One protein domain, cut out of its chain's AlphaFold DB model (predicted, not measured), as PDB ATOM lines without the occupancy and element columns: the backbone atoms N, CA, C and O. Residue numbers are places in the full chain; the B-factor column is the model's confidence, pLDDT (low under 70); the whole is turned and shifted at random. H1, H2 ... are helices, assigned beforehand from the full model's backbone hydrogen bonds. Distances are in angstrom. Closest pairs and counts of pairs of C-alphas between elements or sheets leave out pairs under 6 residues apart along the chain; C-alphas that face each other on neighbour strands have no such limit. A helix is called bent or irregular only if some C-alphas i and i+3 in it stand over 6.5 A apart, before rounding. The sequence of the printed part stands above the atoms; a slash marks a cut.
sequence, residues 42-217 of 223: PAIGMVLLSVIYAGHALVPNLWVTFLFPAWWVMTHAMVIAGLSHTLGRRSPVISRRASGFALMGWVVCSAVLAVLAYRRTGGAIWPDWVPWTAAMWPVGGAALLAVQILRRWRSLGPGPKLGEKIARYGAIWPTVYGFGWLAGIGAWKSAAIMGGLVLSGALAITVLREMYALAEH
ATOM      1  N   PRO A  42      58.848-132.365 -11.145       79.94
ATOM      2  CA  PRO A  42      58.733-130.923 -10.919       79.94
ATOM      3  C   PRO A  42      57.333-130.452 -10.502       79.94
ATOM      4  O   PRO A  42      57.207-129.694  -9.547       79.94
ATOM      5  N   ALA A  43      56.271-130.921 -11.169       83.12
ATOM      6  CA  ALA A  43      54.897-130.515 -10.852       83.12
ATOM      7  C   ALA A  43      54.462-130.943  -9.445       83.12
ATOM      8  O   ALA A  43      53.966-130.126  -8.671       83.12
ATOM      9  N   ILE A  44      54.680-132.218  -9.113       86.19
ATOM     10  CA  ILE A  44      54.317-132.782  -7.810       86.19
ATOM     11  C   ILE A  44      55.165-132.138  -6.717       86.19
ATOM     12  O   ILE A  44      54.635-131.756  -5.679       86.19
ATOM     13  N   GLY A  45      56.461-131.951  -6.970       86.81
ATOM     14  CA  GLY A  45      57.372-131.270  -6.063       86.81
ATOM     15  C   GLY A  45      56.906-129.859  -5.716       86.81
ATOM     16  O   GLY A  45      56.853-129.520  -4.539       86.81
ATOM     17  N   MET A  46      56.509-129.048  -6.702       89.88
ATOM     18  CA  MET A  46      56.018-127.686  -6.448       89.88
ATOM     19  C   MET A  46      54.765-127.672  -5.562       89.88
ATOM     20  O   MET A  46      54.713-126.918  -4.589       89.88
ATOM     21  N   VAL A  47      53.781-128.529  -5.857       91.50
ATOM     22  CA  VAL A  47      52.555-128.645  -5.048       91.50
ATOM     23  C   VAL A  47      52.886-129.123  -3.644       91.50
ATOM     24  O   VAL A  47      52.516-128.473  -2.671       91.50
ATOM     25  N   LEU A  48      53.634-130.214  -3.519       91.25
ATOM     26  CA  LEU A  48      53.966-130.798  -2.227       91.25
ATOM     27  C   LEU A  48      54.771-129.823  -1.360       91.25
ATOM     28  O   LEU A  48      54.460-129.659  -0.185       91.25
ATOM     29  N   LEU A  49      55.732-129.106  -1.949       91.75
ATOM     30  CA  LEU A  49      56.478-128.059  -1.254       91.75
ATOM     31  C   LEU A  49      55.539-126.957  -0.752       91.75
ATOM     32  O   LEU A  49      55.638-126.556   0.403       91.75
ATOM     33  N   SER A  50      54.596-126.501  -1.583       92.19
ATOM     34  CA  SER A  50      53.628-125.480  -1.169       92.19
ATOM     35  C   SER A  50      52.760-125.932   0.009       92.19
ATOM     36  O   SER A  50      52.584-125.173   0.961       92.19
ATOM     37  N   VAL A  51      52.302-127.187   0.001       92.50
ATOM     38  CA  VAL A  51      51.507-127.777   1.087       92.50
ATOM     39  C   VAL A  51      52.337-127.941   2.358       92.50
ATOM     40  O   VAL A  51      51.839-127.654   3.442       92.50
ATOM     41  N   ILE A  52      53.608-128.335   2.246       93.44
ATOM     42  CA  ILE A  52      54.524-128.429   3.393       93.44
ATOM     43  C   ILE A  52      54.690-127.056   4.059       93.44
ATOM     44  O   ILE A  52      54.547-126.919   5.273       93.44
ATOM     45  N   TYR A  53      54.944-126.013   3.269       92.44
ATOM     46  CA  TYR A  53      55.074-124.652   3.789       92.44
ATOM     47  C   TYR A  53      53.769-124.142   4.420       92.44
ATOM     48  O   TYR A  53      53.810-123.514   5.477       92.44
ATOM     49  N   ALA A  54      52.613-124.463   3.829       92.12
ATOM     50  CA  ALA A  54      51.310-124.191   4.435       92.12
ATOM     51  C   ALA A  54      51.153-124.914   5.782       92.12
ATOM     52  O   ALA A  54      50.746-124.309   6.769       92.12
ATOM     53  N   GLY A  55      51.535-126.193   5.835       90.56
ATOM     54  CA  GLY A  55      51.512-127.021   7.036       90.56
ATOM     55  C   GLY A  55      52.324-126.409   8.175       90.56
ATOM     56  O   GLY A  55      51.809-126.295   9.282       90.56
ATOM     57  N   HIS A  56      53.537-125.917   7.898       90.69
ATOM     58  CA  HIS A  56      54.352-125.213   8.897       90.69
ATOM     59  C   HIS A  56      53.634-123.994   9.485       90.69
ATOM     60  O   HIS A  56      53.680-123.780  10.694       90.69
ATOM     61  N   ALA A  57      52.945-123.213   8.650       90.12
ATOM     62  CA  ALA A  57      52.172-122.060   9.107       90.12
ATOM     63  C   ALA A  57      50.907-122.454   9.897       90.12
ATOM     64  O   ALA A  57      50.408-121.656  10.689       90.12
ATOM     65  N   LEU A  58      50.399-123.676   9.710       90.19
ATOM     66  CA  LEU A  58      49.243-124.214  10.431       90.19
ATOM     67  C   LEU A  58      49.597-124.860  11.775       90.19
ATOM     68  O   LEU A  58      48.720-124.935  12.628       90.19
ATOM     69  N   VAL A  59      50.844-125.287  12.008       87.56
ATOM     70  CA  VAL A  59      51.268-125.864  13.303       87.56
ATOM     71  C   VAL A  59      50.902-124.971  14.502       87.56
ATOM     72  O   VAL A  59      50.295-125.487  15.437       87.56
ATOM     73  N   PRO A  60      51.184-123.650  14.506       82.56
ATOM     74  CA  PRO A  60      50.765-122.774  15.604       82.56
ATOM     75  C   PRO A  60      49.281-122.358  15.536       82.56
ATOM     76  O   PRO A  60      48.787-121.708  16.450       82.56
ATOM     77  N   ASN A  61      48.558-122.705  14.465       84.44
ATOM     78  CA  ASN A  61      47.169-122.315  14.204       84.44
ATOM     79  C   ASN A  61      46.337-123.531  13.752       84.44
ATOM     80  O   ASN A  61      45.722-123.542  12.683       84.44
ATOM     81  N   LEU A  62      46.324-124.581  14.578       81.25
ATOM     82  CA  LEU A  62      45.659-125.845  14.241       81.25
ATOM     83  C   LEU A  62      44.157-125.709  14.050       81.25
ATOM     84  O   LEU A  62      43.568-126.519  13.341       81.25
ATOM     85  N   TRP A  63      43.548-124.699  14.669       80.75
ATOM     86  CA  TRP A  63      42.125-124.395  14.554       80.75
ATOM     87  C   TRP A  63      41.791-123.572  13.307       80.75
ATOM     88  O   TRP A  63      40.617-123.412  13.001       80.75
ATOM     89  N   VAL A  64      42.789-123.156  12.516       81.38
ATOM     90  CA  VAL A  64      42.604-122.366  11.285       81.38
ATOM     91  C   VAL A  64      41.785-121.100  11.574       81.38
ATOM     92  O   VAL A  64      40.945-120.684  10.785       81.38
ATOM     93  N   THR A  65      42.042-120.464  12.721       83.88
ATOM     94  CA  THR A  65      41.345-119.238  13.139       83.88
ATOM     95  C   THR A  65      41.637-118.095  12.174       83.88
ATOM     96  O   THR A  65      40.779-117.262  11.920       83.88
ATOM     97  N   PHE A  66      42.846-118.072  11.607       87.75
ATOM     98  CA  PHE A  66      43.234-117.140  10.554       87.75
ATOM     99  C   PHE A  66      43.866-117.874   9.363       87.75
ATOM    100  O   PHE A  66      44.994-118.360   9.441       87.75
ATOM    101  N   LEU A  67      43.129-117.971   8.253       92.19
ATOM    102  CA  LEU A  67      43.535-118.718   7.056       92.19
ATOM    103  C   LEU A  67      44.699-118.067   6.294       92.19
ATOM    104  O   LEU A  67      45.593-118.750   5.783       92.19
ATOM    105  N   PHE A  68      44.665-116.741   6.178       92.25
ATOM    106  CA  PHE A  68      45.484-116.001   5.220       92.25
ATOM    107  C   PHE A  68      46.995-116.195   5.381       92.25
ATOM    108  O   PHE A  68      47.648-116.350   4.352       92.25
ATOM    109  N   PRO A  69      47.587-116.273   6.591       92.38
ATOM    110  CA  PRO A  69      49.016-116.545   6.730       92.38
ATOM    111  C   PRO A  69      49.444-117.869   6.085       92.38
ATOM    112  O   PRO A  69      50.438-117.905   5.359       92.38
ATOM    113  N   ALA A  70      48.673-118.941   6.291       93.31
ATOM    114  CA  ALA A  70      48.975-120.251   5.719       93.31
ATOM    115  C   ALA A  70      48.787-120.262   4.197       93.31
ATOM    116  O   ALA A  70      49.663-120.723   3.464       93.31
ATOM    117  N   TRP A  71      47.680-119.694   3.711       95.19
ATOM    118  CA  TRP A  71      47.408-119.593   2.277       95.19
ATOM    119  C   TRP A  71      48.434-118.713   1.539       95.19
ATOM    120  O   TRP A  71      48.872-119.047   0.434       95.19
ATOM    121  N   TRP A  72      48.880-117.621   2.165       95.38
ATOM    122  CA  TRP A  72      49.899-116.724   1.618       95.38
ATOM    123  C   TRP A  72      51.246-117.428   1.468       95.38
ATOM    124  O   TRP A  72      51.857-117.392   0.401       95.38
ATOM    125  N   VAL A  73      51.686-118.128   2.517       94.94
ATOM    126  CA  VAL A  73      52.938-118.894   2.516       94.94
ATOM    127  C   VAL A  73      52.893-120.040   1.497       94.94
ATOM    128  O   VAL A  73      53.872-120.246   0.778       94.94
ATOM    129  N   MET A  74      51.751-120.720   1.357       95.81
ATOM    130  CA  MET A  74      51.524-121.731   0.317       95.81
ATOM    131  C   MET A  74      51.704-121.147  -1.090       95.81
ATOM    132  O   MET A  74      52.462-121.674  -1.907       95.81
ATOM    133  N   THR A  75      51.027-120.033  -1.370       96.06
ATOM    134  CA  THR A  75      51.053-119.365  -2.679       96.06
ATOM    135  C   THR A  75      52.450-118.856  -3.007       96.06
ATOM    136  O   THR A  75      52.962-119.088  -4.101       96.06
ATOM    137  N   HIS A  76      53.118-118.244  -2.033       95.50
ATOM    138  CA  HIS A  76      54.509-117.831  -2.154       95.50
ATOM    139  C   HIS A  76      55.431-119.012  -2.473       95.50
ATOM    140  O   HIS A  76      56.222-118.925  -3.409       95.50
ATOM    141  N   ALA A  77      55.327-120.125  -1.743       94.69
ATOM    142  CA  ALA A  77      56.167-121.299  -1.972       94.69
ATOM    143  C   ALA A  77      55.978-121.870  -3.388       94.69
ATOM    144  O   ALA A  77      56.965-122.182  -4.055       94.69
ATOM    145  N   MET A  78      54.735-121.927  -3.878       94.56
ATOM    146  CA  MET A  78      54.419-122.318  -5.256       94.56
ATOM    147  C   MET A  78      55.075-121.377  -6.279       94.56
ATOM    148  O   MET A  78      55.772-121.831  -7.189       94.56
ATOM    149  N   VAL A  79      54.905-120.061  -6.111       95.06
ATOM    150  CA  VAL A  79      55.460-119.047  -7.022       95.06
ATOM    151  C   VAL A  79      56.987-119.085  -7.034       95.06
ATOM    152  O   VAL A  79      57.592-119.100  -8.103       95.06
ATOM    153  N   ILE A  80      57.631-119.151  -5.868       95.50
ATOM    154  CA  ILE A  80      59.094-119.208  -5.762       95.50
ATOM    155  C   ILE A  80      59.647-120.498  -6.355       95.50
ATOM    156  O   ILE A  80      60.663-120.445  -7.050       95.50
ATOM    157  N   ALA A  81      58.997-121.642  -6.132       92.06
ATOM    158  CA  ALA A  81      59.411-122.901  -6.740       92.06
ATOM    159  C   ALA A  81      59.307-122.837  -8.274       92.06
ATOM    160  O   ALA A  81      60.270-123.168  -8.970       92.06
ATOM    161  N   GLY A  82      58.195-122.310  -8.798       92.06
ATOM    162  CA  GLY A  82      57.984-122.112 -10.233       92.06
ATOM    163  C   GLY A  82      58.981-121.135 -10.866       92.06
ATOM    164  O   GLY A  82      59.593-121.443 -11.892       92.06
ATOM    165  N   LEU A  83      59.209-119.975 -10.244       92.81
ATOM    166  CA  LEU A  83      60.184-118.979 -10.708       92.81
ATOM    167  C   LEU A  83      61.614-119.517 -10.647       92.81
ATOM    168  O   LEU A  83      62.372-119.350 -11.598       92.81
ATOM    169  N   SER A  84      61.982-120.189  -9.557       92.62
ATOM    170  CA  SER A  84      63.301-120.807  -9.406       92.62
ATOM    171  C   SER A  84      63.561-121.849 -10.492       92.62
ATOM    172  O   SER A  84      64.650-121.879 -11.066       92.62
ATOM    173  N   HIS A  85      62.565-122.675 -10.823       90.19
ATOM    174  CA  HIS A  85      62.713-123.704 -11.851       90.19
ATOM    175  C   HIS A  85      62.807-123.107 -13.257       90.19
ATOM    176  O   HIS A  85      63.705-123.467 -14.022       90.19
ATOM    177  N   THR A  86      61.912-122.173 -13.588       89.81
ATOM    178  CA  THR A  86      61.832-121.567 -14.927       89.81
ATOM    179  C   THR A  86      63.008-120.628 -15.198       89.81
ATOM    180  O   THR A  86      63.736-120.819 -16.172       89.81
ATOM    181  N   LEU A  87      63.272-119.667 -14.307       90.25
ATOM    182  CA  LEU A  87      64.398-118.732 -14.433       90.25
ATOM    183  C   LEU A  87      65.745-119.410 -14.166       90.25
ATOM    184  O   LEU A  87      66.772-118.950 -14.665       90.25
ATOM    185  N   GLY A  88      65.745-120.516 -13.421       89.81
ATOM    186  CA  GLY A  88      66.909-121.371 -13.208       89.81
ATOM    187  C   GLY A  88      67.299-122.228 -14.410       89.81
ATOM    188  O   GLY A  88      68.363-122.840 -14.369       89.81
ATOM    189  N   ARG A  89      66.462-122.286 -15.461       86.88
ATOM    190  CA  ARG A  89      66.631-123.165 -16.634       86.88
ATOM    191  C   ARG A  89      66.923-124.620 -16.239       86.88
ATOM    192  O   ARG A  89      67.790-125.268 -16.823       86.88
ATOM    193  N   ARG A  90      66.231-125.128 -15.210       80.56
ATOM    194  CA  ARG A  90      66.439-126.506 -14.749       80.56
ATOM    195  C   ARG A  90      65.885-127.509 -15.758       80.56
ATOM    196  O   ARG A  90      64.803-127.313 -16.307       80.56
ATOM    197  N   SER A  91      66.633-128.590 -15.958       74.25
ATOM    198  CA  SER A  91      66.185-129.756 -16.717       74.25
ATOM    199  C   SER A  91      65.576-130.792 -15.762       74.25
ATOM    200  O   SER A  91      66.149-131.001 -14.688       74.25
ATOM    201  N   PRO A  92      64.447-131.437 -16.109       81.06
ATOM    202  CA  PRO A  92      63.625-131.215 -17.303       81.06
ATOM    203  C   PRO A  92      62.814-129.909 -17.240       81.06
ATOM    204  O   PRO A  92      62.437-129.430 -16.166       81.06
ATOM    205  N   VAL A  93      62.525-129.332 -18.411       83.19
ATOM    206  CA  VAL A  93      61.690-128.125 -18.527       83.19
ATOM    207  C   VAL A  93      60.262-128.451 -18.081       83.19
ATOM    208  O   VAL A  93      59.718-129.498 -18.435       83.19
ATOM    209  N   ILE A  94      59.634-127.558 -17.311       82.50
ATOM    210  CA  ILE A  94      58.230-127.726 -16.921       82.50
ATOM    211  C   ILE A  94      57.358-127.622 -18.177       82.50
ATOM    212  O   ILE A  94      57.302-126.581 -18.830       82.50
ATOM    213  N   SER A  95      56.663-128.710 -18.511       87.25
ATOM    214  CA  SER A  95      55.683-128.715 -19.596       87.25
ATOM    215  C   SER A  95      54.433-127.915 -19.211       87.25
ATOM    216  O   SER A  95      54.081-127.811 -18.037       87.25
ATOM    217  N   ARG A  96      53.688-127.394 -20.198       85.44
ATOM    218  CA  ARG A  96      52.416-126.686 -19.931       85.44
ATOM    219  C   ARG A  96      51.420-127.543 -19.142       85.44
ATOM    220  O   ARG A  96      50.733-127.027 -18.267       85.44
ATOM    221  N   ARG A  97      51.379-128.854 -19.415       87.38
ATOM    222  CA  ARG A  97      50.542-129.813 -18.677       87.38
ATOM    223  C   ARG A  97      50.977-129.915 -17.216       87.38
ATOM    224  O   ARG A  97      50.135-129.848 -16.332       87.38
ATOM    225  N   ALA A  98      52.284-130.008 -16.963       86.12
ATOM    226  CA  ALA A  98      52.851-130.027 -15.617       86.12
ATOM    227  C   ALA A  98      52.527-128.742 -14.832       86.12
ATOM    228  O   ALA A  98      52.136-128.828 -13.669       86.12
ATOM    229  N   SER A  99      52.601-127.566 -15.469       88.44
ATOM    230  CA  SER A  99      52.141-126.308 -14.860       88.44
ATOM    231  C   SER A  99      50.645-126.329 -14.545       88.44
ATOM    232  O   SER A  99      50.246-125.889 -13.472       88.44
ATOM    233  N   GLY A 100      49.820-126.868 -15.450       90.25
ATOM    234  CA  GLY A 100      48.380-127.030 -15.233       90.25
ATOM    235  C   GLY A 100      48.063-127.928 -14.034       90.25
ATOM    236  O   GLY A 100      47.251-127.558 -13.195       90.25
ATOM    237  N   PHE A 101      48.764-129.059 -13.894       90.94
ATOM    238  CA  PHE A 101      48.653-129.925 -12.715       90.94
ATOM    239  C   PHE A 101      49.067-129.212 -11.426       90.94
ATOM    240  O   PHE A 101      48.385-129.347 -10.414       90.94
ATOM    241  N   ALA A 102      50.153-128.434 -11.459       90.75
ATOM    242  CA  ALA A 102      50.595-127.678 -10.293       90.75
ATOM    243  C   ALA A 102      49.565-126.616  -9.874       90.75
ATOM    244  O   ALA A 102      49.246-126.494  -8.691       90.75
ATOM    245  N   LEU A 103      48.989-125.906 -10.848       93.69
ATOM    246  CA  LEU A 103      47.921-124.939 -10.614       93.69
ATOM    247  C   LEU A 103      46.662-125.615 -10.064       93.69
ATOM    248  O   LEU A 103      46.092-125.134  -9.092       93.69
ATOM    249  N   MET A 104      46.255-126.751 -10.632       94.75
ATOM    250  CA  MET A 104      45.105-127.517 -10.149       94.75
ATOM    251  C   MET A 104      45.316-127.991  -8.708       94.75
ATOM    252  O   MET A 104      44.424-127.829  -7.882       94.75
ATOM    253  N   GLY A 105      46.506-128.503  -8.381       92.75
ATOM    254  CA  GLY A 105      46.868-128.865  -7.010       92.75
ATOM    255  C   GLY A 105      46.757-127.676  -6.054       92.75
ATOM    256  O   GLY A 105      46.138-127.791  -5.000       92.75
ATOM    257  N   TRP A 106      47.268-126.507  -6.448       95.25
ATOM    258  CA  TRP A 106      47.125-125.277  -5.667       95.25
ATOM    259  C   TRP A 106      45.662-124.846  -5.482       95.25
ATOM    260  O   TRP A 106      45.283-124.465  -4.373       95.25
ATOM    261  N   VAL A 107      44.830-124.929  -6.529       96.81
ATOM    262  CA  VAL A 107      43.393-124.608  -6.455       96.81
ATOM    263  C   VAL A 107      42.685-125.553  -5.487       96.81
ATOM    264  O   VAL A 107      41.961-125.089  -4.611       96.81
ATOM    265  N   VAL A 108      42.934-126.862  -5.593       96.12
ATOM    266  CA  VAL A 108      42.349-127.871  -4.699       96.12
ATOM    267  C   VAL A 108      42.767-127.616  -3.252       96.12
ATOM    268  O   VAL A 108      41.910-127.554  -2.374       96.12
ATOM    269  N   CYS A 109      44.057-127.392  -2.985       94.12
ATOM    270  CA  CYS A 109      44.534-127.078  -1.637       94.12
ATOM    271  C   CYS A 109      43.941-125.765  -1.103       94.12
ATOM    272  O   CYS A 109      43.542-125.706   0.058       94.12
ATOM    273  N   SER A 110      43.822-124.735  -1.944       95.25
ATOM    274  CA  SER A 110      43.184-123.466  -1.574       95.25
ATOM    275  C   SER A 110      41.712-123.659  -1.217       95.25
ATOM    276  O   SER A 110      41.263-123.134  -0.201       95.25
ATOM    277  N   ALA A 111      40.976-124.452  -1.999       94.81
ATOM    278  CA  ALA A 111      39.579-124.776  -1.732       94.81
ATOM    279  C   ALA A 111      39.421-125.556  -0.420       94.81
ATOM    280  O   ALA A 111      38.575-125.206   0.399       94.81
ATOM    281  N   VAL A 112      40.267-126.563  -0.175       93.31
ATOM    282  CA  VAL A 112      40.262-127.331   1.081       93.31
ATOM    283  C   VAL A 112      40.511-126.419   2.279       93.31
ATOM    284  O   VAL A 112      39.762-126.474   3.254       93.31
ATOM    285  N   LEU A 113      41.524-125.550   2.207       91.88
ATOM    286  CA  LEU A 113      41.827-124.611   3.283       91.88
ATOM    287  C   LEU A 113      40.692-123.599   3.505       91.88
ATOM    288  O   LEU A 113      40.351-123.321   4.653       91.88
ATOM    289  N   ALA A 114      40.079-123.086   2.435       92.44
ATOM    290  CA  ALA A 114      38.952-122.159   2.516       92.44
ATOM    291  C   ALA A 114      37.710-122.812   3.138       92.44
ATOM    292  O   ALA A 114      37.108-122.235   4.040       92.44
ATOM    293  N   VAL A 115      37.359-124.032   2.719       92.12
ATOM    294  CA  VAL A 115      36.245-124.803   3.298       92.12
ATOM    295  C   VAL A 115      36.506-125.103   4.771       92.12
ATOM    296  O   VAL A 115      35.601-124.974   5.596       92.12
ATOM    297  N   LEU A 116      37.736-125.489   5.121       90.25
ATOM    298  CA  LEU A 116      38.112-125.773   6.501       90.25
ATOM    299  C   LEU A 116      38.015-124.523   7.380       90.25
ATOM    300  O   LEU A 116      37.449-124.601   8.466       90.25
ATOM    301  N   ALA A 117      38.526-123.387   6.899       90.38
ATOM    302  CA  ALA A 117      38.420-122.109   7.589       90.38
ATOM    303  C   ALA A 117      36.950-121.722   7.778       90.38
ATOM    304  O   ALA A 117      36.511-121.580   8.912       90.38
ATOM    305  N   TYR A 118      36.166-121.691   6.694       90.06
ATOM    306  CA  TYR A 118      34.747-121.323   6.707       90.06
ATOM    307  C   TYR A 118      33.936-122.136   7.724       90.06
ATOM    308  O   TYR A 118      33.144-121.581   8.484       90.06
ATOM    309  N   ARG A 119      34.160-123.457   7.778       89.50
ATOM    310  CA  ARG A 119      33.478-124.349   8.730       89.50
ATOM    311  C   ARG A 119      33.874-124.097  10.183       89.50
ATOM    312  O   ARG A 119      33.069-124.356  11.068       89.50
ATOM    313  N   ARG A 120      35.100-123.642  10.440       86.62
ATOM    314  CA  ARG A 120      35.632-123.457  11.798       86.62
ATOM    315  C   ARG A 120      35.411-122.061  12.357       86.62
ATOM    316  O   ARG A 120      35.318-121.916  13.568       86.62
ATOM    317  N   THR A 121      35.300-121.060  11.495       85.00
ATOM    318  CA  THR A 121      35.062-119.663  11.878       85.00
ATOM    319  C   THR A 121      33.593-119.250  11.768       85.00
ATOM    320  O   THR A 121      33.275-118.083  11.966       85.00
ATOM    321  N   GLY A 122      32.682-120.179  11.449       82.31
ATOM    322  CA  GLY A 122      31.244-119.894  11.385       82.31
ATOM    323  C   GLY A 122      30.817-119.054  10.175       82.31
ATOM    324  O   GLY A 122      29.765-118.426  10.216       82.31
ATOM    325  N   GLY A 123      31.612-119.046   9.101       81.25
ATOM    326  CA  GLY A 123      31.267-118.410   7.825       81.25
ATOM    327  C   GLY A 123      32.131-117.210   7.421       81.25
ATOM    328  O   GLY A 123      32.102-116.802   6.260       81.25
ATOM    329  N   ALA A 124      32.955-116.674   8.325       83.69
ATOM    330  CA  ALA A 124      33.861-115.565   8.022       83.69
ATOM    331  C   ALA A 124      35.276-116.066   7.687       83.69
ATOM    332  O   ALA A 124      35.954-116.658   8.523       83.69
ATOM    333  N   ILE A 125      35.758-115.834   6.461       85.12
ATOM    334  CA  ILE A 125      37.129-116.224   6.066       85.12
ATOM    335  C   ILE A 125      38.166-115.242   6.638       85.12
ATOM    336  O   ILE A 125      39.282-115.636   6.983       85.12
ATOM    337  N   TRP A 126      37.793-113.963   6.736       89.94
ATOM    338  CA  TRP A 126      38.591-112.923   7.377       89.94
ATOM    339  C   TRP A 126      38.118-112.739   8.825       89.94
ATOM    340  O   TRP A 126      36.931-112.481   9.016       89.94
ATOM    341  N   PRO A 127      38.988-112.878   9.839       88.00
ATOM    342  CA  PRO A 127      38.567-112.729  11.227       88.00
ATOM    343  C   PRO A 127      38.308-111.264  11.590       88.00
ATOM    344  O   PRO A 127      39.122-110.400  11.268       88.00
ATOM    345  N   ASP A 128      37.241-110.994  12.345       89.12
ATOM    346  CA  ASP A 128      36.834-109.626  12.717       89.12
ATOM    347  C   ASP A 128      37.870-108.887  13.581       89.12
ATOM    348  O   ASP A 128      37.969-107.663  13.552       89.12
ATOM    349  N   TRP A 129      38.679-109.632  14.338       87.62
ATOM    350  CA  TRP A 129      39.738-109.084  15.191       87.62
ATOM    351  C   TRP A 129      41.006-108.690  14.417       87.62
ATOM    352  O   TRP A 129      41.908-108.081  14.994       87.62
ATOM    353  N   VAL A 130      41.107-109.029  13.125       89.94
ATOM    354  CA  VAL A 130      42.241-108.657  12.270       89.94
ATOM    355  C   VAL A 130      41.840-107.450  11.421       89.94
ATOM    356  O   VAL A 130      40.987-107.581  10.544       89.94
ATOM    357  N   PRO A 131      42.472-106.276  11.579       91.88
ATOM    358  CA  PRO A 131      42.202-105.159  10.684       91.88
ATOM    359  C   PRO A 131      42.700-105.483   9.269       91.88
ATOM    360  O   PRO A 131      43.781-106.043   9.092       91.88
ATOM    361  N   TRP A 132      41.957-105.081   8.236       91.19
ATOM    362  CA  TRP A 132      42.349-105.297   6.833       91.19
ATOM    363  C   TRP A 132      43.712-104.681   6.480       91.19
ATOM    364  O   TRP A 132      44.445-105.204   5.641       91.19
ATOM    365  N   THR A 133      44.099-103.608   7.175       92.19
ATOM    366  CA  THR A 133      45.417-102.970   7.046       92.19
ATOM    367  C   THR A 133      46.569-103.885   7.470       92.19
ATOM    368  O   THR A 133      47.690-103.694   7.000       92.19
ATOM    369  N   ALA A 134      46.320-104.931   8.269       91.44
ATOM    370  CA  ALA A 134      47.337-105.916   8.632       91.44
ATOM    371  C   ALA A 134      47.938-106.616   7.401       91.44
ATOM    372  O   ALA A 134      49.118-106.961   7.413       91.44
ATOM    373  N   ALA A 135      47.167-106.757   6.313       91.50
ATOM    374  CA  ALA A 135      47.641-107.330   5.053       91.50
ATOM    375  C   ALA A 135      48.687-106.459   4.337       91.50
ATOM    376  O   ALA A 135      49.450-106.973   3.517       91.50
ATOM    377  N   MET A 136      48.774-105.159   4.640       92.94
ATOM    378  CA  MET A 136      49.719-104.256   3.971       92.94
ATOM    379  C   MET A 136      51.174-104.666   4.218       92.94
ATOM    380  O   MET A 136      52.004-104.549   3.318       92.94
ATOM    381  N   TRP A 137      51.482-105.200   5.402       90.81
ATOM    382  CA  TRP A 137      52.824-105.660   5.761       90.81
ATOM    383  C   TRP A 137      53.316-106.848   4.915       90.81
ATOM    384  O   TRP A 137      54.362-106.716   4.270       90.81
ATOM    385  N   PRO A 138      52.616-107.999   4.852       91.50
ATOM    386  CA  PRO A 138      53.027-109.116   4.002       91.50
ATOM    387  C   PRO A 138      52.977-108.770   2.508       91.50
ATOM    388  O   PRO A 138      53.849-109.224   1.766       91.50
ATOM    389  N   VAL A 139      52.034-107.926   2.064       93.75
ATOM    390  CA  VAL A 139      51.997-107.419   0.679       93.75
ATOM    391  C   VAL A 139      53.239-106.581   0.372       93.75
ATOM    392  O   VAL A 139      53.907-106.822  -0.634       93.75
ATOM    393  N   GLY A 140      53.606-105.650   1.256       93.19
ATOM    394  CA  GLY A 140      54.832-104.860   1.136       93.19
ATOM    395  C   GLY A 140      56.085-105.739   1.126       93.19
ATOM    396  O   GLY A 140      56.966-105.555   0.288       93.19
ATOM    397  N   GLY A 141      56.134-106.764   1.983       91.69
ATOM    398  CA  GLY A 141      57.203-107.763   1.977       91.69
ATOM    399  C   GLY A 141      57.308-108.513   0.645       91.69
ATOM    400  O   GLY A 141      58.394-108.629   0.079       91.69
ATOM    401  N   ALA A 142      56.183-108.961   0.087       93.75
ATOM    402  CA  ALA A 142      56.161-109.636  -1.209       93.75
ATOM    403  C   ALA A 142      56.593-108.704  -2.354       93.75
ATOM    404  O   ALA A 142      57.327-109.130  -3.248       93.75
ATOM    405  N   ALA A 143      56.216-107.422  -2.308       94.94
ATOM    406  CA  ALA A 143      56.674-106.419  -3.268       94.94
ATOM    407  C   ALA A 143      58.195-106.204  -3.188       94.94
ATOM    408  O   ALA A 143      58.877-106.207  -4.215       94.94
ATOM    409  N   LEU A 144      58.757-106.102  -1.979       94.31
ATOM    410  CA  LEU A 144      60.206-106.013  -1.772       94.31
ATOM    411  C   LEU A 144      60.931-107.248  -2.313       94.31
ATOM    412  O   LEU A 144      61.968-107.117  -2.970       94.31
ATOM    413  N   LEU A 145      60.381-108.441  -2.096       93.88
ATOM    414  CA  LEU A 145      60.919-109.663  -2.677       93.88
ATOM    415  C   LEU A 145      60.871-109.638  -4.208       93.88
ATOM    416  O   LEU A 145      61.866-109.978  -4.848       93.88
ATOM    417  N   ALA A 146      59.753-109.220  -4.800       94.25
ATOM    418  CA  ALA A 146      59.615-109.119  -6.249       94.25
ATOM    419  C   ALA A 146      60.656-108.156  -6.840       94.25
ATOM    420  O   ALA A 146      61.331-108.496  -7.814       94.25
ATOM    421  N   VAL A 147      60.873-107.000  -6.200       95.44
ATOM    422  CA  VAL A 147      61.931-106.050  -6.573       95.44
ATOM    423  C   VAL A 147      63.315-106.694  -6.458       95.44
ATOM    424  O   VAL A 147      64.127-106.560  -7.372       95.44
ATOM    425  N   GLN A 148      63.601-107.435  -5.385       93.00
ATOM    426  CA  GLN A 148      64.878-108.142  -5.223       93.00
ATOM    427  C   GLN A 148      65.098-109.192  -6.322       93.00
ATOM    428  O   GLN A 148      66.184-109.247  -6.904       93.00
ATOM    429  N   ILE A 149      64.079-109.987  -6.656       93.25
ATOM    430  CA  ILE A 149      64.141-110.966  -7.751       93.25
ATOM    431  C   ILE A 149      64.398-110.252  -9.077       93.25
ATOM    432  O   ILE A 149      65.310-110.641  -9.803       93.25
ATOM    433  N   LEU A 150      63.667-109.173  -9.367       93.81
ATOM    434  CA  LEU A 150      63.825-108.388 -10.591       93.81
ATOM    435  C   LEU A 150      65.233-107.791 -10.709       93.81
ATOM    436  O   LEU A 150      65.864-107.901 -11.760       93.81
ATOM    437  N   ARG A 151      65.768-107.211  -9.628       94.12
ATOM    438  CA  ARG A 151      67.142-106.681  -9.592       94.12
ATOM    439  C   ARG A 151      68.171-107.775  -9.869       94.12
ATOM    440  O   ARG A 151      69.105-107.558 -10.639       94.12
ATOM    441  N   ARG A 152      68.007-108.962  -9.275       90.56
ATOM    442  CA  ARG A 152      68.920-110.097  -9.498       90.56
ATOM    443  C   ARG A 152      68.790-110.684 -10.892       90.56
ATOM    444  O   ARG A 152      69.811-111.026 -11.480       90.56
ATOM    445  N   TRP A 153      67.581-110.748 -11.430       91.75
ATOM    446  CA  TRP A 153      67.347-111.183 -12.799       91.75
ATOM    447  C   TRP A 153      68.020-110.248 -13.807       91.75
ATOM    448  O   TRP A 153      68.752-110.731 -14.665       91.75
ATOM    449  N   ARG A 154      67.884-108.924 -13.643       92.06
ATOM    450  CA  ARG A 154      68.570-107.931 -14.492       92.06
ATOM    451  C   ARG A 154      70.096-108.008 -14.401       92.06
ATOM    452  O   ARG A 154      70.768-107.771 -15.391       92.06
ATOM    453  N   SER A 155      70.638-108.335 -13.227       91.62
ATOM    454  CA  SER A 155      72.090-108.389 -13.005       91.62
ATOM    455  C   SER A 155      72.746-109.699 -13.452       91.62
ATOM    456  O   SER A 155      73.896-109.671 -13.873       91.62
ATOM    457  N   LEU A 156      72.069-110.843 -13.311       90.31
ATOM    458  CA  LEU A 156      72.665-112.167 -13.546       90.31
ATOM    459  C   LEU A 156      72.156-112.848 -14.821       90.31
ATOM    460  O   LEU A 156      72.785-113.796 -15.286       90.31
ATOM    461  N   GLY A 157      71.017-112.405 -15.357       90.00
ATOM    462  CA  GLY A 157      70.305-113.107 -16.419       90.00
ATOM    463  C   GLY A 157      69.706-114.453 -15.967       90.00
ATOM    464  O   GLY A 157      69.903-114.893 -14.830       90.00
ATOM    465  N   PRO A 158      68.918-115.114 -16.834       89.81
ATOM    466  CA  PRO A 158      68.359-116.435 -16.555       89.81
ATOM    467  C   PRO A 158      69.447-117.520 -16.565       89.81
ATOM    468  O   PRO A 158      70.263-117.594 -17.482       89.81
ATOM    469  N   GLY A 159      69.421-118.408 -15.574       90.88
ATOM    470  CA  GLY A 159      70.355-119.524 -15.452       90.88
ATOM    471  C   GLY A 159      70.396-120.126 -14.042       90.88
ATOM    472  O   GLY A 159      69.796-119.574 -13.113       90.88
ATOM    473  N   PRO A 160      71.141-121.229 -13.841       90.00
ATOM    474  CA  PRO A 160      71.124-121.997 -12.591       90.00
ATOM    475  C   PRO A 160      71.433-121.159 -11.341       90.00
ATOM    476  O   PRO A 160      70.768-121.307 -10.315       90.00
ATOM    477  N   LYS A 161      72.378-120.213 -11.457       89.94
ATOM    478  CA  LYS A 161      72.765-119.288 -10.377       89.94
ATOM    479  C   LYS A 161      71.607-118.392  -9.918       89.94
ATOM    480  O   LYS A 161      71.488-118.111  -8.725       89.94
ATOM    481  N   LEU A 162      70.765-117.925 -10.845       91.94
ATOM    482  CA  LEU A 162      69.600-117.104 -10.513       91.94
ATOM    483  C   LEU A 162      68.528-117.947  -9.820       91.94
ATOM    484  O   LEU A 162      68.040-117.541  -8.770       91.94
ATOM    485  N   GLY A 163      68.208-119.126 -10.364       90.38
ATOM    486  CA  GLY A 163      67.222-120.032  -9.764       90.38
ATOM    487  C   GLY A 163      67.585-120.406  -8.327       90.38
ATOM    488  O   GLY A 163      66.769-120.290  -7.416       90.38
ATOM    489  N   GLU A 164      68.853-120.735  -8.083       90.31
ATOM    490  CA  GLU A 164      69.335-121.023  -6.733       90.31
ATOM    491  C   GLU A 164      69.200-119.822  -5.783       90.31
ATOM    492  O   GLU A 164      68.770-119.985  -4.640       90.31
ATOM    493  N   LYS A 165      69.510-118.603  -6.241       89.69
ATOM    494  CA  LYS A 165      69.303-117.383  -5.444       89.69
ATOM    495  C   LYS A 165      67.825-117.146  -5.143       89.69
ATOM    496  O   LYS A 165      67.508-116.822  -4.004       89.69
ATOM    497  N   ILE A 166      66.934-117.326  -6.118       93.19
ATOM    498  CA  ILE A 166      65.483-117.176  -5.926       93.19
ATOM    499  C   ILE A 166      64.980-118.172  -4.881       93.19
ATOM    500  O   ILE A 166      64.304-117.759  -3.943       93.19
ATOM    501  N   ALA A 167      65.359-119.450  -4.986       90.56
ATOM    502  CA  ALA A 167      64.984-120.465  -4.004       90.56
ATOM    503  C   ALA A 167      65.493-120.123  -2.596       90.56
ATOM    504  O   ALA A 167      64.731-120.181  -1.634       90.56
ATOM    505  N   ARG A 168      66.766-119.721  -2.475       87.12
ATOM    506  CA  ARG A 168      67.383-119.365  -1.187       87.12
ATOM    507  C   ARG A 168      66.724-118.145  -0.552       87.12
ATOM    508  O   ARG A 168      66.356-118.202   0.614       87.12
ATOM    509  N   TYR A 169      66.564-117.053  -1.302       87.31
ATOM    510  CA  TYR A 169      65.916-115.855  -0.770       87.31
ATOM    511  C   TYR A 169      64.459-116.140  -0.436       87.31
ATOM    512  O   TYR A 169      64.023-115.838   0.668       87.31
ATOM    513  N   GLY A 170      63.729-116.777  -1.351       88.94
ATOM    514  CA  GLY A 170      62.325-117.112  -1.171       88.94
ATOM    515  C   GLY A 170      62.052-117.988   0.053       88.94
ATOM    516  O   GLY A 170      61.016-117.799   0.675       88.94
ATOM    517  N   ALA A 171      62.973-118.864   0.462       87.44
ATOM    518  CA  ALA A 171      62.813-119.685   1.668       87.44
ATOM    519  C   ALA A 171      62.830-118.881   2.986       87.44
ATOM    520  O   ALA A 171      62.276-119.338   3.981       87.44
ATOM    521  N   ILE A 172      63.432-117.686   3.001       87.31
ATOM    522  CA  ILE A 172      63.524-116.833   4.200       87.31
ATOM    523  C   ILE A 172      62.250-115.989   4.373       87.31
ATOM    524  O   ILE A 172      61.829-115.708   5.487       87.31
ATOM    525  N   TRP A 173      61.590-115.604   3.282       90.75
ATOM    526  CA  TRP A 173      60.454-114.673   3.327       90.75
ATOM    527  C   TRP A 173      59.215-115.118   4.118       90.75
ATOM    528  O   TRP A 173      58.581-114.239   4.698       90.75
ATOM    529  N   PRO A 174      58.856-116.413   4.226       91.25
ATOM    530  CA  PRO A 174      57.749-116.837   5.080       91.25
ATOM    531  C   PRO A 174      57.860-116.342   6.526       91.25
ATOM    532  O   PRO A 174      56.850-115.966   7.120       91.25
ATOM    533  N   THR A 175      59.071-116.264   7.085       89.25
ATOM    534  CA  THR A 175      59.262-115.754   8.450       89.25
ATOM    535  C   THR A 175      59.089-114.235   8.521       89.25
ATOM    536  O   THR A 175      58.505-113.729   9.479       89.25
ATOM    537  N   VAL A 176      59.485-113.510   7.470       90.88
ATOM    538  CA  VAL A 176      59.225-112.068   7.311       90.88
ATOM    539  C   VAL A 176      57.725-111.789   7.192       90.88
ATOM    540  O   VAL A 176      57.231-110.827   7.773       90.88
ATOM    541  N   TYR A 177      56.966-112.640   6.495       92.62
ATOM    542  CA  TYR A 177      55.506-112.525   6.455       92.62
ATOM    543  C   TYR A 177      54.880-112.793   7.823       92.62
ATOM    544  O   TYR A 177      53.967-112.073   8.208       92.62
ATOM    545  N   GLY A 178      55.387-113.776   8.575       90.69
ATOM    546  CA  GLY A 178      54.967-114.017   9.958       90.69
ATOM    547  C   GLY A 178      55.184-112.791  10.848       90.69
ATOM    548  O   GLY A 178      54.267-112.372  11.550       90.69
ATOM    549  N   PHE A 179      56.357-112.159  10.750       91.69
ATOM    550  CA  PHE A 179      56.622-110.865  11.382       91.69
ATOM    551  C   PHE A 179      55.607-109.797  10.945       91.69
ATOM    552  O   PHE A 179      55.016-109.133  11.793       91.69
ATOM    553  N   GLY A 180      55.369-109.664   9.636       92.69
ATOM    554  CA  GLY A 180      54.446-108.678   9.077       92.69
ATOM    555  C   GLY A 180      53.009-108.851   9.566       92.69
ATOM    556  O   GLY A 180      52.368-107.870   9.925       92.69
ATOM    557  N   TRP A 181      52.520-110.088   9.656       93.06
ATOM    558  CA  TRP A 181      51.201-110.375  10.220       93.06
ATOM    559  C   TRP A 181      51.117-109.995  11.700       93.06
ATOM    560  O   TRP A 181      50.160-109.333  12.093       93.06
ATOM    561  N   LEU A 182      52.121-110.357  12.506       92.50
ATOM    562  CA  LEU A 182      52.166-110.013  13.934       92.50
ATOM    563  C   LEU A 182      52.236-108.497  14.162       92.50
ATOM    564  O   LEU A 182      51.548-107.976  15.037       92.50
ATOM    565  N   ALA A 183      53.027-107.782  13.361       91.94
ATOM    566  CA  ALA A 183      53.087-106.324  13.387       91.94
ATOM    567  C   ALA A 183      51.750-105.696  12.958       91.94
ATOM    568  O   ALA A 183      51.261-104.773  13.604       91.94
ATOM    569  N   GLY A 184      51.123-106.237  11.910       89.88
ATOM    570  CA  GLY A 184      49.851-105.757  11.372       89.88
ATOM    571  C   GLY A 184      48.677-105.855  12.348       89.88
ATOM    572  O   GLY A 184      47.822-104.976  12.346       89.88
ATOM    573  N   ILE A 185      48.658-106.874  13.212       92.12
ATOM    574  CA  ILE A 185      47.655-107.009  14.286       92.12
ATOM    575  C   ILE A 185      48.041-106.260  15.575       92.12
ATOM    576  O   ILE A 185      47.344-106.368  16.579       92.12
ATOM    577  N   GLY A 186      49.165-105.536  15.587       90.75
ATOM    578  CA  GLY A 186      49.651-104.793  16.756       90.75
ATOM    579  C   GLY A 186      50.306-105.653  17.844       90.75
ATOM    580  O   GLY A 186      50.593-105.154  18.934       90.75
ATOM    581  N   ALA A 187      50.597-106.930  17.579       92.06
ATOM    582  CA  ALA A 187      51.253-107.843  18.517       92.06
ATOM    583  C   ALA A 187      52.776-107.611  18.567       92.06
ATOM    584  O   ALA A 187      53.574-108.508  18.286       92.06
ATOM    585  N   TRP A 188      53.198-106.400  18.941       92.69
ATOM    586  CA  TRP A 188      54.586-105.934  18.837       92.69
ATOM    587  C   TRP A 188      55.601-106.778  19.610       92.69
ATOM    588  O   TRP A 188      56.712-106.973  19.127       92.69
ATOM    589  N   LYS A 189      55.227-107.330  20.773       92.88
ATOM    590  CA  LYS A 189      56.108-108.230  21.541       92.88
ATOM    591  C   LYS A 189      56.422-109.503  20.750       92.88
ATOM    592  O   LYS A 189      57.585-109.844  20.561       92.88
ATOM    593  N   SER A 190      55.388-110.167  20.235       91.56
ATOM    594  CA  SER A 190      55.535-111.369  19.408       91.56
ATOM    595  C   SER A 190      56.241-111.058  18.089       91.56
ATOM    596  O   SER A 190      57.096-111.826  17.653       91.56
ATOM    597  N   ALA A 191      55.934-109.909  17.477       91.44
ATOM    598  CA  ALA A 191      56.620-109.434  16.281       91.44
ATOM    599  C   ALA A 191      58.117-109.222  16.550       91.44
ATOM    600  O   ALA A 191      58.936-109.691  15.772       91.44
ATOM    601  N   ALA A 192      58.503-108.602  17.667       92.69
ATOM    602  CA  ALA A 192      59.906-108.403  18.023       92.69
ATOM    603  C   ALA A 192      60.651-109.734  18.218       92.69
ATOM    604  O   ALA A 192      61.754-109.891  17.697       92.69
ATOM    605  N   ILE A 193      60.035-110.714  18.891       92.62
ATOM    606  CA  ILE A 193      60.599-112.067  19.037       92.62
ATOM    607  C   ILE A 193      60.797-112.710  17.661       92.62
ATOM    608  O   ILE A 193      61.887-113.191  17.351       92.62
ATOM    609  N   MET A 194      59.770-112.672  16.808       89.50
ATOM    610  CA  MET A 194      59.840-113.222  15.456       89.50
ATOM    611  C   MET A 194      60.922-112.524  14.626       89.50
ATOM    612  O   MET A 194      61.724-113.189  13.980       89.50
ATOM    613  N   GLY A 195      60.996-111.193  14.691       90.56
ATOM    614  CA  GLY A 195      62.030-110.394  14.038       90.56
ATOM    615  C   GLY A 195      63.432-110.773  14.511       90.56
ATOM    616  O   GLY A 195      64.317-110.979  13.682       90.56
ATOM    617  N   GLY A 196      63.620-110.968  15.818       91.88
ATOM    618  CA  GLY A 196      64.865-111.472  16.396       91.88
ATOM    619  C   GLY A 196      65.254-112.852  15.857       91.88
ATOM    620  O   GLY A 196      66.409-113.054  15.490       91.88
ATOM    621  N   LEU A 197      64.294-113.775  15.728       88.31
ATOM    622  CA  LEU A 197      64.514-115.101  15.136       88.31
ATOM    623  C   LEU A 197      64.850-115.034  13.638       88.31
ATOM    624  O   LEU A 197      65.702-115.782  13.161       88.31
ATOM    625  N   VAL A 198      64.214-114.132  12.884       87.56
ATOM    626  CA  VAL A 198      64.544-113.914  11.466       87.56
ATOM    627  C   VAL A 198      65.969-113.388  11.322       87.56
ATOM    628  O   VAL A 198      66.729-113.902  10.500       87.56
ATOM    629  N   LEU A 199      66.345-112.391  12.126       88.88
ATOM    630  CA  LEU A 199      67.684-111.805  12.103       88.88
ATOM    631  C   LEU A 199      68.747-112.822  12.522       88.88
ATOM    632  O   LEU A 199      69.750-112.961  11.826       88.88
ATOM    633  N   SER A 200      68.521-113.574  13.601       87.75
ATOM    634  CA  SER A 200      69.465-114.599  14.055       87.75
ATOM    635  C   SER A 200      69.618-115.723  13.029       87.75
ATOM    636  O   SER A 200      70.743-116.123  12.738       87.75
ATOM    637  N   GLY A 201      68.527-116.167  12.400       82.62
ATOM    638  CA  GLY A 201      68.566-117.142  11.309       82.62
ATOM    639  C   GLY A 201      69.340-116.631  10.090       82.62
ATOM    640  O   GLY A 201      70.183-117.346   9.544       82.62
ATOM    641  N   ALA A 202      69.114-115.379   9.684       82.19
ATOM    642  CA  ALA A 202      69.839-114.757   8.578       82.19
ATOM    643  C   ALA A 202      71.341-114.602   8.880       82.19
ATOM    644  O   ALA A 202      72.180-114.895   8.022       82.19
ATOM    645  N   LEU A 203      71.686-114.192  10.104       85.38
ATOM    646  CA  LEU A 203      73.069-114.089  10.567       85.38
ATOM    647  C   LEU A 203      73.741-115.460  10.621       85.38
ATOM    648  O   LEU A 203      74.822-115.614  10.064       85.38
ATOM    649  N   ALA A 204      73.088-116.473  11.195       83.06
ATOM    650  CA  ALA A 204      73.619-117.831  11.271       83.06
ATOM    651  C   ALA A 204      73.933-118.403   9.881       83.06
ATOM    652  O   ALA A 204      75.012-118.951   9.669       83.06
ATOM    653  N   ILE A 205      73.037-118.218   8.904       81.44
ATOM    654  CA  ILE A 205      73.273-118.637   7.512       81.44
ATOM    655  C   ILE A 205      74.462-117.886   6.900       81.44
ATOM    656  O   ILE A 205      75.244-118.475   6.153       81.44
ATOM    657  N   THR A 206      74.601-116.594   7.201       82.19
ATOM    658  CA  THR A 206      75.700-115.763   6.689       82.19
ATOM    659  C   THR A 206      77.041-116.203   7.277       82.19
ATOM    660  O   THR A 206      77.976-116.451   6.522       82.19
ATOM    661  N   VAL A 207      77.111-116.395   8.597       83.00
ATOM    662  CA  VAL A 207      78.313-116.861   9.306       83.00
ATOM    663  C   VAL A 207      78.723-118.254   8.839       83.00
ATOM    664  O   VAL A 207      79.879-118.455   8.479       83.00
ATOM    665  N   LEU A 208      77.781-119.203   8.767       80.62
ATOM    666  CA  LEU A 208      78.060-120.556   8.277       80.62
ATOM    667  C   LEU A 208      78.679-120.526   6.880       80.62
ATOM    668  O   LEU A 208      79.598-121.286   6.594       80.62
ATOM    669  N   ARG A 209      78.200-119.639   6.009       75.31
ATOM    670  CA  ARG A 209      78.730-119.519   4.653       75.31
ATOM    671  C   ARG A 209      80.160-118.993   4.629       75.31
ATOM    672  O   ARG A 209      80.962-119.522   3.866       75.31
ATOM    673  N   GLU A 210      80.462-117.989   5.442       80.12
ATOM    674  CA  GLU A 210      81.813-117.432   5.530       80.12
ATOM    675  C   GLU A 210      82.794-118.479   6.071       80.12
ATOM    676  O   GLU A 210      83.869-118.677   5.513       80.12
ATOM    677  N   MET A 211      82.374-119.244   7.086       80.44
ATOM    678  CA  MET A 211      83.156-120.360   7.622       80.44
ATOM    679  C   MET A 211      83.414-121.452   6.575       80.44
ATOM    680  O   MET A 211      84.538-121.933   6.469       80.44
ATOM    681  N   TYR A 212      82.406-121.825   5.777       73.44
ATOM    682  CA  TYR A 212      82.581-122.792   4.682       73.44
ATOM    683  C   TYR A 212      83.543-122.276   3.604       73.44
ATOM    684  O   TYR A 212      84.402-123.024   3.149       73.44
ATOM    685  N   ALA A 213      83.441-120.999   3.227       72.50
ATOM    686  CA  ALA A 213      84.338-120.397   2.243       72.50
ATOM    687  C   ALA A 213      85.800-120.375   2.723       72.50
ATOM    688  O   ALA A 213      86.706-120.624   1.930       72.50
ATOM    689  N   LEU A 214      86.025-120.127   4.017       70.69
ATOM    690  CA  LEU A 214      87.351-120.180   4.645       70.69
ATOM    691  C   LEU A 214      87.907-121.610   4.744       70.69
ATOM    692  O   LEU A 214      89.118-121.797   4.664       70.69
ATOM    693  N   ALA A 215      87.038-122.612   4.907       71.81
ATOM    694  CA  ALA A 215      87.432-124.019   4.978       71.81
ATOM    695  C   ALA A 215      87.779-124.619   3.601       71.81
ATOM    696  O   ALA A 215      88.722-125.399   3.500       71.81
ATOM    697  N   GLU A 216      87.040-124.261   2.544       62.97
ATOM    698  CA  GLU A 216      87.267-124.770   1.178       62.97
ATOM    699  C   GLU A 216      88.407-124.043   0.444       62.97
ATOM    700  O   GLU A 216      89.080-124.636  -0.399       62.97
ATOM    701  N   HIS A 217      88.666-122.778   0.785       58.97
ATOM    702  CA  HIS A 217      89.805-122.012   0.286       58.97
ATOM    703  C   HIS A 217      90.661-121.531   1.463       58.97
ATOM    704  O   HIS A 217      90.558-120.358   1.843       58.97
TER     705      HIS A 217
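What this domain is: This is residues 42 to 217 of the 223 residues of an uncharacterized protein of Planctomycetes bacterium (UniProt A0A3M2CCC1). Helices mostly side by side form a bundle: H2 is in the middle, H1 and H3 on one side, bent H5 on the other, and H4 packs on H5. H6 packs on H5b; residues 203 to 217 stick out. The printed part, 176 residues with six named helices, H1 to H6, is all helix and compact, radius of gyration of the C-alphas 17.6 A, spanning 57 by 43 by 26 A.

Where its parts are: H1, residues 42 to 61, begins at C-alpha (58.733, -130.923, -10.919) and is only just irregular, C-alphas 57 and 60 being 6.7 A apart. H2 has residues 68 to 87, H3 96 to 120 and H4 132 to 156, 37.2 A long. H5, residues 160 to 184, assigned as one helix by its hydrogen bonds, is bent, C-alphas 171 and 174 being 6.7 A apart; its arms are H5a, 160 to 171, and H5b, 174 to 184. H6, residues 188 to 216, 41.6 A long, ends at C-alpha (87.267, -124.770, 1.178).

How they stand to each other: H1 and H2, a hairpin, touch, closest C-alphas Ser 50 and Met 74, 4.5 A. H2 touches H5a, closest C-alphas Ser 84 and Gly 163, 4.0 A. H4, with residues 133 to 141 alone, touches H5b. Every O i to N i+4 pair is within hydrogen-bond range in H2, H3, H5a, H5b and H6, 14 of 16 in H1 and 18 of 21 in H4.

The domain as a whole: The printed part has no cut; the H3 to H4 link is long. Residues 216 to 217 have pLDDT under 70.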